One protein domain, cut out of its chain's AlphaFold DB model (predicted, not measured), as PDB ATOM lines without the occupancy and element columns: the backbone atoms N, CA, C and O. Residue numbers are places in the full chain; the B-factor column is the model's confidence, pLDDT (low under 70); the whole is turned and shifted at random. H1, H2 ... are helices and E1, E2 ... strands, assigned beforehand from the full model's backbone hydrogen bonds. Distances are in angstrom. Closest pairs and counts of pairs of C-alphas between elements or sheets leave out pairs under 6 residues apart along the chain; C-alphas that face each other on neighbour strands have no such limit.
ATOM      1  N   GLU A   2     -18.592  -9.239 -25.631       77.62
ATOM      2  CA  GLU A   2     -17.515  -8.254 -25.473       77.62
ATOM      3  C   GLU A   2     -17.298  -7.765 -24.028       77.62
ATOM      4  O   GLU A   2     -16.165  -7.734 -23.564       77.62
ATOM      5  N   ILE A   3     -18.368  -7.477 -23.272       83.50
ATOM      6  CA  ILE A   3     -18.267  -6.968 -21.887       83.50
ATOM      7  C   ILE A   3     -17.500  -7.926 -20.966       83.50
ATOM      8  O   ILE A   3     -16.679  -7.483 -20.165       83.50
ATOM      9  N   VAL A   4     -17.755  -9.232 -21.076       80.06
ATOM     10  CA  VAL A   4     -17.111 -10.245 -20.227       80.06
ATOM     11  C   VAL A   4     -15.630 -10.345 -20.578       80.06
ATOM     12  O   VAL A   4     -14.776 -10.265 -19.700       80.06
ATOM     13  N   GLN A   5     -15.319 -10.426 -21.873       80.44
ATOM     14  CA  GLN A   5     -13.942 -10.487 -22.364       80.44
ATOM     15  C   GLN A   5     -13.144  -9.233 -21.989       80.44
ATOM     16  O   GLN A   5     -12.007  -9.340 -21.530       80.44
ATOM     17  N   LEU A   6     -13.746  -8.048 -22.124       85.44
ATOM     18  CA  LEU A   6     -13.128  -6.782 -21.745       85.44
ATOM     19  C   LEU A   6     -12.887  -6.708 -20.233       85.44
ATOM     20  O   LEU A   6     -11.777  -6.401 -19.810       85.44
ATOM     21  N   SER A   7     -13.888  -7.054 -19.422       87.19
ATOM     22  CA  SER A   7     -13.785  -7.082 -17.955       87.19
ATOM     23  C   SER A   7     -12.666  -8.014 -17.469       87.19
ATOM     24  O   SER A   7     -11.905  -7.654 -16.568       87.19
ATOM     25  N   CYS A   8     -12.495  -9.173 -18.113       84.94
ATOM     26  CA  CYS A   8     -11.413 -10.111 -17.805       84.94
ATOM     27  C   CYS A   8     -10.012  -9.502 -17.980       84.94
ATOM     28  O   CYS A   8      -9.097  -9.864 -17.234       84.94
ATOM     29  N   ARG A   9      -9.826  -8.565 -18.924       86.62
ATOM     30  CA  ARG A   9      -8.543  -7.860 -19.124       86.62
ATOM     31  C   ARG A   9      -8.182  -6.951 -17.948       86.62
ATOM     32  O   ARG A   9      -7.005  -6.690 -17.739       86.62
ATOM     33  N   TYR A  10      -9.174  -6.530 -17.167       90.31
ATOM     34  CA  TYR A  10      -9.001  -5.740 -15.945       90.31
ATOM     35  C   TYR A  10      -8.967  -6.601 -14.673       90.31
ATOM     36  O   TYR A  10      -9.042  -6.076 -13.566       90.31
ATOM     37  N   GLY A  11      -8.861  -7.928 -14.804       88.31
ATOM     38  CA  GLY A  11      -8.773  -8.838 -13.660       88.31
ATOM     39  C   GLY A  11     -10.115  -9.173 -13.006       88.31
ATOM     40  O   GLY A  11     -10.124  -9.798 -11.948       88.31
ATOM     41  N   ILE A  12     -11.247  -8.819 -13.623       87.69
ATOM     42  CA  ILE A  12     -12.575  -9.237 -13.155       87.69
ATOM     43  C   ILE A  12     -12.812 -10.683 -13.597       87.69
ATOM     44  O   ILE A  12     -12.744 -10.994 -14.783       87.69
ATOM     45  N   ARG A  13     -13.063 -11.575 -12.633       83.88
ATOM     46  CA  ARG A  13     -13.124 -13.033 -12.861       83.88
ATOM     47  C   ARG A  13     -14.474 -13.670 -12.543       83.88
ATOM     48  O   ARG A  13     -14.746 -14.764 -13.017       83.88
ATOM     49  N   ASN A  14     -15.303 -12.999 -11.747       86.12
ATOM     50  CA  ASN A  14     -16.587 -13.518 -11.286       86.12
ATOM     51  C   ASN A  14     -17.713 -12.676 -11.873       86.12
ATOM     52  O   ASN A  14     -17.749 -11.461 -11.670       86.12
ATOM     53  N   PHE A  15     -18.638 -13.327 -12.572       87.75
ATOM     54  CA  PHE A  15     -19.780 -12.672 -13.194       87.75
ATOM     55  C   PHE A  15     -21.064 -13.313 -12.684       87.75
ATOM     56  O   PHE A  15     -21.192 -14.535 -12.668       87.75
ATOM     57  N   SER A  16     -22.034 -12.491 -12.296       89.00
ATOM     58  CA  SER A  16     -23.382 -12.943 -11.963       89.00
ATOM     59  C   SER A  16     -24.377 -12.244 -12.876       89.00
ATOM     60  O   SER A  16     -24.280 -11.038 -13.100       89.00
ATOM     61  N   THR A  17     -25.316 -13.005 -13.427       90.56
ATOM     62  CA  THR A  17     -26.373 -12.483 -14.293       90.56
ATOM     63  C   THR A  17     -27.733 -13.078 -13.931       90.56
ATOM     64  O   THR A  17     -27.862 -13.977 -13.098       90.56
ATOM     65  N   SER A  18     -28.786 -12.559 -14.548       91.75
ATOM     66  CA  SER A  18     -30.134 -13.106 -14.443       91.75
ATOM     67  C   SER A  18     -30.922 -12.816 -15.713       91.75
ATOM     68  O   SER A  18     -30.589 -11.895 -16.459       91.75
ATOM     69  N   PHE A  19     -31.976 -13.590 -15.942       91.94
ATOM     70  CA  PHE A  19     -32.909 -13.337 -17.031       91.94
ATOM     71  C   PHE A  19     -33.977 -12.325 -16.623       91.94
ATOM     72  O   PHE A  19     -34.358 -12.212 -15.453       91.94
ATOM     73  N   CYS A  20     -34.462 -11.591 -17.622       90.56
ATOM     74  CA  CYS A  20     -35.536 -10.622 -17.478       90.56
ATOM     75  C   CYS A  20     -36.778 -11.269 -16.844       90.56
ATOM     76  O   CYS A  20     -37.245 -12.314 -17.293       90.56
ATOM     77  N   SER A  21     -37.324 -10.634 -15.807       89.00
ATOM     78  CA  SER A  21     -38.533 -11.092 -15.120       89.00
ATOM     79  C   SER A  21     -39.764 -10.371 -15.688       89.00
ATOM     80  O   SER A  21     -39.770  -9.137 -15.750       89.00
ATOM     81  N   PRO A  22     -40.823 -11.094 -16.098       90.62
ATOM     82  CA  PRO A  22     -41.966 -10.519 -16.807       90.62
ATOM     83  C   PRO A  22     -42.997  -9.901 -15.849       90.62
ATOM     84  O   PRO A  22     -44.140 -10.342 -15.764       90.62
ATOM     85  N   TYR A  23     -42.613  -8.864 -15.101       90.44
ATOM     86  CA  TYR A  23     -43.565  -8.146 -14.247       90.44
ATOM     87  C   TYR A  23     -44.692  -7.526 -15.097       90.44
ATOM     88  O   TYR A  23     -44.379  -6.829 -16.065       90.44
ATOM     89  N   PRO A  24     -45.983  -7.669 -14.731       92.44
ATOM     90  CA  PRO A  24     -47.096  -7.200 -15.566       92.44
ATOM     91  C   PRO A  24     -46.978  -5.734 -16.002       92.44
ATOM     92  O   PRO A  24     -47.110  -5.415 -17.182       92.44
ATOM     93  N   LYS A  25     -46.621  -4.837 -15.074       90.44
ATOM     94  CA  LYS A  25     -46.416  -3.407 -15.369       90.44
ATOM     95  C   LYS A  25     -45.253  -3.135 -16.328       90.44
ATOM     96  O   LYS A  25     -45.305  -2.181 -17.098       90.44
ATOM     97  N   VAL A  26     -44.213  -3.968 -16.288       92.50
ATOM     98  CA  VAL A  26     -43.065  -3.873 -17.196       92.50
ATOM     99  C   VAL A  26     -43.475  -4.325 -18.592       92.50
ATOM    100  O   VAL A  26     -43.224  -3.602 -19.551       92.50
ATOM    101  N   VAL A  27     -44.164  -5.464 -18.704       94.44
ATOM    102  CA  VAL A  27     -44.671  -5.986 -19.984       94.44
ATOM    103  C   VAL A  27     -45.588  -4.965 -20.658       94.44
ATOM    104  O   VAL A  27     -45.387  -4.632 -21.823       94.44
ATOM    105  N   GLN A  28     -46.533  -4.388 -19.912       93.44
ATOM    106  CA  GLN A  28     -47.428  -3.346 -20.425       93.44
ATOM    107  C   GLN A  28     -46.676  -2.090 -20.887       93.44
ATOM    108  O   GLN A  28     -47.043  -1.485 -21.893       93.44
ATOM    109  N   ARG A  29     -45.640  -1.667 -20.150       92.94
ATOM    110  CA  ARG A  29     -44.842  -0.489 -20.513       92.94
ATOM    111  C   ARG A  29     -44.017  -0.737 -21.772       92.94
ATOM    112  O   ARG A  29     -43.990   0.134 -22.635       92.94
ATOM    113  N   LEU A  30     -43.383  -1.902 -21.888       94.56
ATOM    114  CA  LEU A  30     -42.644  -2.304 -23.085       94.56
ATOM    115  C   LEU A  30     -43.566  -2.346 -24.311       94.56
ATOM    116  O   LEU A  30     -43.247  -1.720 -25.319       94.56
ATOM    117  N   ALA A  31     -44.745  -2.965 -24.187       95.56
ATOM    118  CA  ALA A  31     -45.730  -3.047 -25.266       95.56
ATOM    119  C   ALA A  31     -46.190  -1.665 -25.756       95.56
ATOM    120  O   ALA A  31     -46.251  -1.425 -26.959       95.56
ATOM    121  N   ARG A  32     -46.427  -0.717 -24.835       95.25
ATOM    122  CA  ARG A  32     -46.758   0.682 -25.174       95.25
ATOM    123  C   ARG A  32     -45.674   1.401 -25.982       95.25
ATOM    124  O   ARG A  32     -45.986   2.365 -26.666       95.25
ATOM    125  N   HIS A  33     -44.431   0.933 -25.914       95.00
ATOM    126  CA  HIS A  33     -43.298   1.476 -26.668       95.00
ATOM    127  C   HIS A  33     -42.917   0.596 -27.871       95.00
ATOM    128  O   HIS A  33     -41.829   0.747 -28.416       95.00
ATOM    129  N   GLY A  34     -43.788  -0.333 -28.284       96.62
ATOM    130  CA  GLY A  34     -43.556  -1.190 -29.448       96.62
ATOM    131  C   GLY A  34     -42.609  -2.369 -29.198       96.62
ATOM    132  O   GLY A  34     -42.156  -2.991 -30.155       96.62
ATOM    133  N   PHE A  35     -42.313  -2.701 -27.937       95.94
ATOM    134  CA  PHE A  35     -41.469  -3.843 -27.584       95.94
ATOM    135  C   PHE A  35     -42.291  -5.035 -27.101       95.94
ATOM    136  O   PHE A  35     -43.241  -4.895 -26.332       95.94
ATOM    137  N   ILE A  36     -41.854  -6.232 -27.485       94.12
ATOM    138  CA  ILE A  36     -42.418  -7.498 -27.019       94.12
ATOM    139  C   ILE A  36     -41.365  -8.197 -26.168       94.12
ATOM    140  O   ILE A  36     -40.231  -8.393 -26.605       94.12
ATOM    141  N   LEU A  37     -41.737  -8.569 -24.943       91.12
ATOM    142  CA  LEU A  37     -40.863  -9.352 -24.082       91.12
ATOM    143  C   LEU A  37     -40.989 -10.833 -24.444       91.12
ATOM    144  O   LEU A  37     -42.054 -11.424 -24.275       91.12
ATOM    145  N   LEU A  38     -39.897 -11.426 -24.920       90.06
ATOM    146  CA  LEU A  38     -39.854 -12.846 -25.248       90.06
ATOM    147  C   LEU A  38     -39.625 -13.679 -23.977       90.06
ATOM    148  O   LEU A  38     -38.712 -13.365 -23.205       90.06
ATOM    149  N   PRO A  39     -40.431 -14.728 -23.733       88.81
ATOM    150  CA  PRO A  39     -40.165 -15.659 -22.649       88.81
ATOM    151  C   PRO A  39     -38.919 -16.494 -22.967       88.81
ATOM    152  O   PRO A  39     -38.636 -16.795 -24.125       88.81
ATOM    153  N   TYR A  40     -38.203 -16.908 -21.925       91.31
ATOM    154  CA  TYR A  40     -37.094 -17.852 -22.041       91.31
ATOM    155  C   TYR A  40     -37.499 -19.173 -21.397       91.31
ATOM    156  O   TYR A  40     -37.826 -19.184 -20.208       91.31
ATOM    157  N   SER A  41     -37.452 -20.267 -22.159       94.69
ATOM    158  CA  SER A  41     -37.561 -21.607 -21.577       94.69
ATOM    159  C   SER A  41     -36.309 -21.930 -20.755       94.69
ATOM    160  O   SER A  41     -35.256 -21.316 -20.946       94.69
ATOM    161  N   THR A  42     -36.403 -22.898 -19.845       95.06
ATOM    162  CA  THR A  42     -35.252 -23.351 -19.048       95.06
ATOM    163  C   THR A  42     -34.107 -23.824 -19.946       95.06
ATOM    164  O   THR A  42     -32.946 -23.507 -19.692       95.06
ATOM    165  N   GLU A  43     -34.429 -24.522 -21.034       96.25
ATOM    166  CA  GLU A  43     -33.466 -25.026 -22.015       96.25
ATOM    167  C   GLU A  43     -32.710 -23.862 -22.665       96.25
ATOM    168  O   GLU A  43     -31.480 -23.829 -22.623       96.25
ATOM    169  N   MET A  44     -33.433 -22.843 -23.146       95.56
ATOM    170  CA  MET A  44     -32.817 -21.637 -23.710       95.56
ATOM    171  C   MET A  44     -31.939 -20.905 -22.686       95.56
ATOM    172  O   MET A  44     -30.865 -20.404 -23.024       95.56
ATOM    173  N   GLN A  45     -32.370 -20.827 -21.422       95.06
ATOM    174  CA  GLN A  45     -31.581 -20.193 -20.362       95.06
ATOM    175  C   GLN A  45     -30.257 -20.930 -20.122       95.06
ATOM    176  O   GLN A  45     -29.209 -20.290 -19.995       95.06
ATOM    177  N   LEU A  46     -30.293 -22.265 -20.085       94.62
ATOM    178  CA  LEU A  46     -29.109 -23.111 -19.929       94.62
ATOM    179  C   LEU A  46     -28.172 -23.003 -21.136       94.62
ATOM    180  O   LEU A  46     -26.959 -22.878 -20.956       94.62
ATOM    181  N   GLU A  47     -28.709 -22.994 -22.356       94.50
ATOM    182  CA  GLU A  47     -27.932 -22.783 -23.580       94.50
ATOM    183  C   GLU A  47     -27.199 -21.438 -23.557       94.50
ATOM    184  O   GLU A  47     -25.983 -21.390 -23.768       94.50
ATOM    185  N   ILE A  48     -27.903 -20.354 -23.222       92.00
ATOM    186  CA  ILE A  48     -27.313 -19.016 -23.108       92.00
ATOM    187  C   ILE A  48     -26.244 -18.982 -22.012       92.00
ATOM    188  O   ILE A  48     -25.154 -18.452 -22.241       92.00
ATOM    189  N   LEU A  49     -26.506 -19.574 -20.844       90.75
ATOM    190  CA  LEU A  49     -25.513 -19.661 -19.771       90.75
ATOM    191  C   LEU A  49     -24.252 -20.403 -20.235       90.75
ATOM    192  O   LEU A  49     -23.136 -19.942 -19.985       90.75
ATOM    193  N   ASN A  50     -24.414 -21.524 -20.940       90.38
ATOM    194  CA  ASN A  50     -23.295 -22.302 -21.467       90.38
ATOM    195  C   ASN A  50     -22.506 -21.525 -22.528       90.38
ATOM    196  O   ASN A  50     -21.275 -21.580 -22.530       90.38
ATOM    197  N   MET A  51     -23.180 -20.765 -23.392       88.62
ATOM    198  CA  MET A  51     -22.512 -19.867 -24.337       88.62
ATOM    199  C   MET A  51     -21.694 -18.796 -23.607       88.62
ATOM    200  O   MET A  51     -20.525 -18.597 -23.932       88.62
ATOM    201  N   LEU A  52     -22.260 -18.149 -22.584       86.38
ATOM    202  CA  LEU A  52     -21.551 -17.136 -21.796       86.38
ATOM    203  C   LEU A  52     -20.302 -17.705 -21.106       86.38
ATOM    204  O   LEU A  52     -19.244 -17.082 -21.183       86.38
ATOM    205  N   LYS A  53     -20.409 -18.896 -20.501       86.06
ATOM    206  CA  LYS A  53     -19.279 -19.600 -19.867       86.06
ATOM    207  C   LYS A  53     -18.166 -19.959 -20.852       86.06
ATOM    208  O   LYS A  53     -16.994 -19.908 -20.500       86.06
ATOM    209  N   LYS A  54     -18.511 -20.325 -22.091       84.38
ATOM    210  CA  LYS A  54     -17.507 -20.625 -23.126       84.38
ATOM    211  C   LYS A  54     -16.724 -19.374 -23.529       84.38
ATOM    212  O   LYS A  54     -15.516 -19.443 -23.732       84.38
ATOM    213  N   SER A  55     -17.385 -18.223 -23.625       76.25
ATOM    214  CA  SER A  55     -16.753 -17.001 -24.143       76.25
ATOM    215  C   SER A  55     -15.946 -16.196 -23.131       76.25
ATOM    216  O   SER A  55     -15.161 -15.345 -23.549       76.25
ATOM    217  N   SER A  56     -16.101 -16.451 -21.832       68.88
ATOM    218  CA  SER A  56     -15.269 -15.839 -20.788       68.88
ATOM    219  C   SER A  56     -13.829 -16.359 -20.774       68.88
ATOM    220  O   SER A  56     -12.983 -15.736 -20.134       68.88
ATOM    221  N   GLY A  57     -13.537 -17.497 -21.420       65.00
ATOM    222  CA  GLY A  57     -12.241 -18.183 -21.293       65.00
ATOM    223  C   GLY A  57     -11.922 -18.631 -19.856       65.00
ATOM    224  O   GLY A  57     -10.794 -19.017 -19.569       65.00
ATOM    225  N   GLN A  58     -12.904 -18.531 -18.952       57.56
ATOM    226  CA  GLN A  58     -12.834 -18.798 -17.516       57.56
ATOM    227  C   GLN A  58     -14.206 -19.226 -16.984       57.56
ATOM    228  O   GLN A  58     -15.241 -18.827 -17.515       57.56
ATOM    229  N   GLU A  59     -14.202 -20.016 -15.910       56.97
ATOM    230  CA  GLU A  59     -15.309 -20.884 -15.482       56.97
ATOM    231  C   GLU A  59     -16.496 -20.200 -14.776       56.97
ATOM    232  O   GLU A  59     -17.546 -20.825 -14.613       56.97
ATOM    233  N   VAL A  60     -16.393 -18.934 -14.356       71.38
ATOM    234  CA  VAL A  60     -17.288 -18.419 -13.304       71.38
ATOM    235  C   VAL A  60     -18.266 -17.352 -13.807       71.38
ATOM    236  O   VAL A  60     -18.285 -16.204 -13.359       71.38
ATOM    237  N   VAL A  61     -19.114 -17.756 -14.759       86.56
ATOM    238  CA  VAL A  61     -20.387 -17.069 -15.023       86.56
ATOM    239  C   VAL A  61     -21.495 -17.805 -14.278       86.56
ATOM    240  O   VAL A  61     -21.807 -18.965 -14.571       86.56
ATOM    241  N   HIS A  62     -22.100 -17.119 -13.320       90.25
ATOM    242  CA  HIS A  62     -23.264 -17.572 -12.580       90.25
ATOM    243  C   HIS A  62     -24.533 -16.946 -13.142       90.25
ATOM    244  O   HIS A  62     -24.523 -15.798 -13.585       90.25
ATOM    245  N   ALA A  63     -25.644 -17.670 -13.061       92.31
ATOM    246  CA  ALA A  63     -26.942 -17.116 -13.394       92.31
ATOM    247  C   ALA A  63     -28.000 -17.503 -12.367       92.31
ATOM    248  O   ALA A  63     -28.106 -18.655 -11.949       92.31
ATOM    249  N   CYS A  64     -28.778 -16.504 -11.965       94.06
ATOM    250  CA  CYS A  64     -29.699 -16.617 -10.851       94.06
ATOM    251  C   CYS A  64     -30.991 -17.344 -11.234       94.06
ATOM    252  O   CYS A  64     -31.698 -16.921 -12.149       94.06
ATOM    253  N   CYS A  65     -31.333 -18.366 -10.441       94.69
ATOM    254  CA  CYS A  65     -32.614 -19.078 -10.473       94.69
ATOM    255  C   CYS A  65     -32.951 -19.765 -11.807       94.69
ATOM    256  O   CYS A  65     -34.114 -19.758 -12.203       94.69
ATOM    257  N   ILE A  66     -31.965 -20.368 -12.478       94.56
ATOM    258  CA  ILE A  66     -32.229 -21.274 -13.606       94.56
ATOM    259  C   ILE A  66     -32.410 -22.695 -13.052       94.56
ATOM    260  O   ILE A  66     -31.469 -23.221 -12.446       94.56
ATOM    261  N   PRO A  67     -33.568 -23.345 -13.250       94.38
ATOM    262  CA  PRO A  67     -33.743 -24.748 -12.886       94.38
ATOM    263  C   PRO A  67     -32.691 -25.644 -13.559       94.38
ATOM    264  O   PRO A  67     -32.412 -25.509 -14.745       94.38
ATOM    265  N   GLY A  68     -32.078 -26.548 -12.791       92.12
ATOM    266  CA  GLY A  68     -31.020 -27.444 -13.282       92.12
ATOM    267  C   GLY A  68     -29.616 -26.826 -13.363       92.12
ATOM    268  O   GLY A  68     -28.651 -27.561 -13.567       92.12
ATOM    269  N   ALA A  69     -29.458 -25.514 -13.156       92.06
ATOM    270  CA  ALA A  69     -28.144 -24.894 -12.982       92.06
ATOM    271  C   ALA A  69     -27.726 -24.879 -11.497       92.06
ATOM    272  O   ALA A  69     -28.586 -24.893 -10.611       92.06
ATOM    273  N   PRO A  70     -26.416 -24.790 -11.188       91.38
ATOM    274  CA  PRO A  70     -25.959 -24.575  -9.820       91.38
ATOM    275  C   PRO A  70     -26.577 -23.316  -9.206       91.38
ATOM    276  O   PRO A  70     -26.606 -22.257  -9.838       91.38
ATOM    277  N   VAL A  71     -27.022 -23.420  -7.951       93.31
ATOM    278  CA  VAL A  71     -27.543 -22.276  -7.195       93.31
ATOM    279  C   VAL A  71     -26.457 -21.211  -7.070       93.31
ATOM    280  O   VAL A  71     -25.365 -21.469  -6.562       93.31
ATOM    281  N   SER A  72     -26.772 -19.999  -7.518       93.12
ATOM    282  CA  SER A  72     -25.874 -18.848  -7.453       93.12
ATOM    283  C   SER A  72     -26.273 -17.854  -6.369       93.12
ATOM    284  O   SER A  72     -27.419 -17.824  -5.908       93.12
ATOM    285  N   ARG A  73     -25.340 -16.962  -6.037       93.62
ATOM    286  CA  ARG A  73     -25.516 -15.901  -5.042       93.62
ATOM    287  C   ARG A  73     -25.052 -14.579  -5.642       93.62
ATOM    288  O   ARG A  73     -23.917 -14.479  -6.093       93.62
TER     289      ARG A  73
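This is residues 2 to 73 of the 130 residues of an uncharacterized protein of Firmicutes bacterium (UniProt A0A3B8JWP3). A small two-stranded parallel sheet, E1 beside E2, has the longest helix, H3, packed alongside E2, while H1 sits at one end of this body and H2 lies far out at the opposite end, at the tip of an arm. The chain runs out from E1 to H2 and folds back to H3; residues 29 to 34, of which 29 to 32 belong to H2, stand free. The printed part has 72 residues with three named helices and two named strands, in the order H1, E1, H2, H3, E2, and its class is mostly helix. It is loose, with a radius of gyration of the C-alphas of 14.6 A, and its C-alphas span 40 by 27 by 20 A.

E1, residues 15 to 17, and E2, residues 61 to 63, are parallel neighbours at 24 degrees. Their C-alphas 16 and 62 face each other at 4.7 A. Across the pair, N 62 and O 15 at 2.8 A and N 17 and O 62 at 2.9 A are within hydrogen-bond range. The closest C-alphas of H3, residues 42 to 55, and E2 are those of Lys 53 and Val 61, 5.6 A apart; E1 and H3 are apart. With H2, residues 24 to 32, these form a strand-helix-strand unit, two parallel neighbour strands with helices between them along the chain: E1, H2 and H3, E2, with a right-handed crossover. H1, residues 2 to 9, is close to H3 but not clearly touching, with C-alphas of Gln 5 and Ser 55 closest at 7.3 A. H1 and H3 run the same way at a steep tilt of 43 degrees. H2 touches no helix. In H1, H2 and H3 every O i to N i+4 pair is within hydrogen-bond range.

E1 measures 6.7 A from first to last C-alpha and E2 6.8 A, with C-alpha 63 at (-26.942, -17.116, -13.394). H3 is 20.2 A long and begins with C-alpha 42 at (-35.252, -23.351, -19.048). H1 is 11.0 A long, from C-alpha 2 at (-17.515, -8.254, -25.473), and H2 is 12.4 A long.

The C-alphas farthest apart in the domain are those of Gly 11 and Arg 32, at 40.8 A. The printed part has no cut. The links H1 to E1 and H3 to E2 are tight, those from E1 to H2 and from H2 to H3 are short, and no link is long. The mean pLDDT of the printed part is 88.6; residues 56 to 59 are under 70.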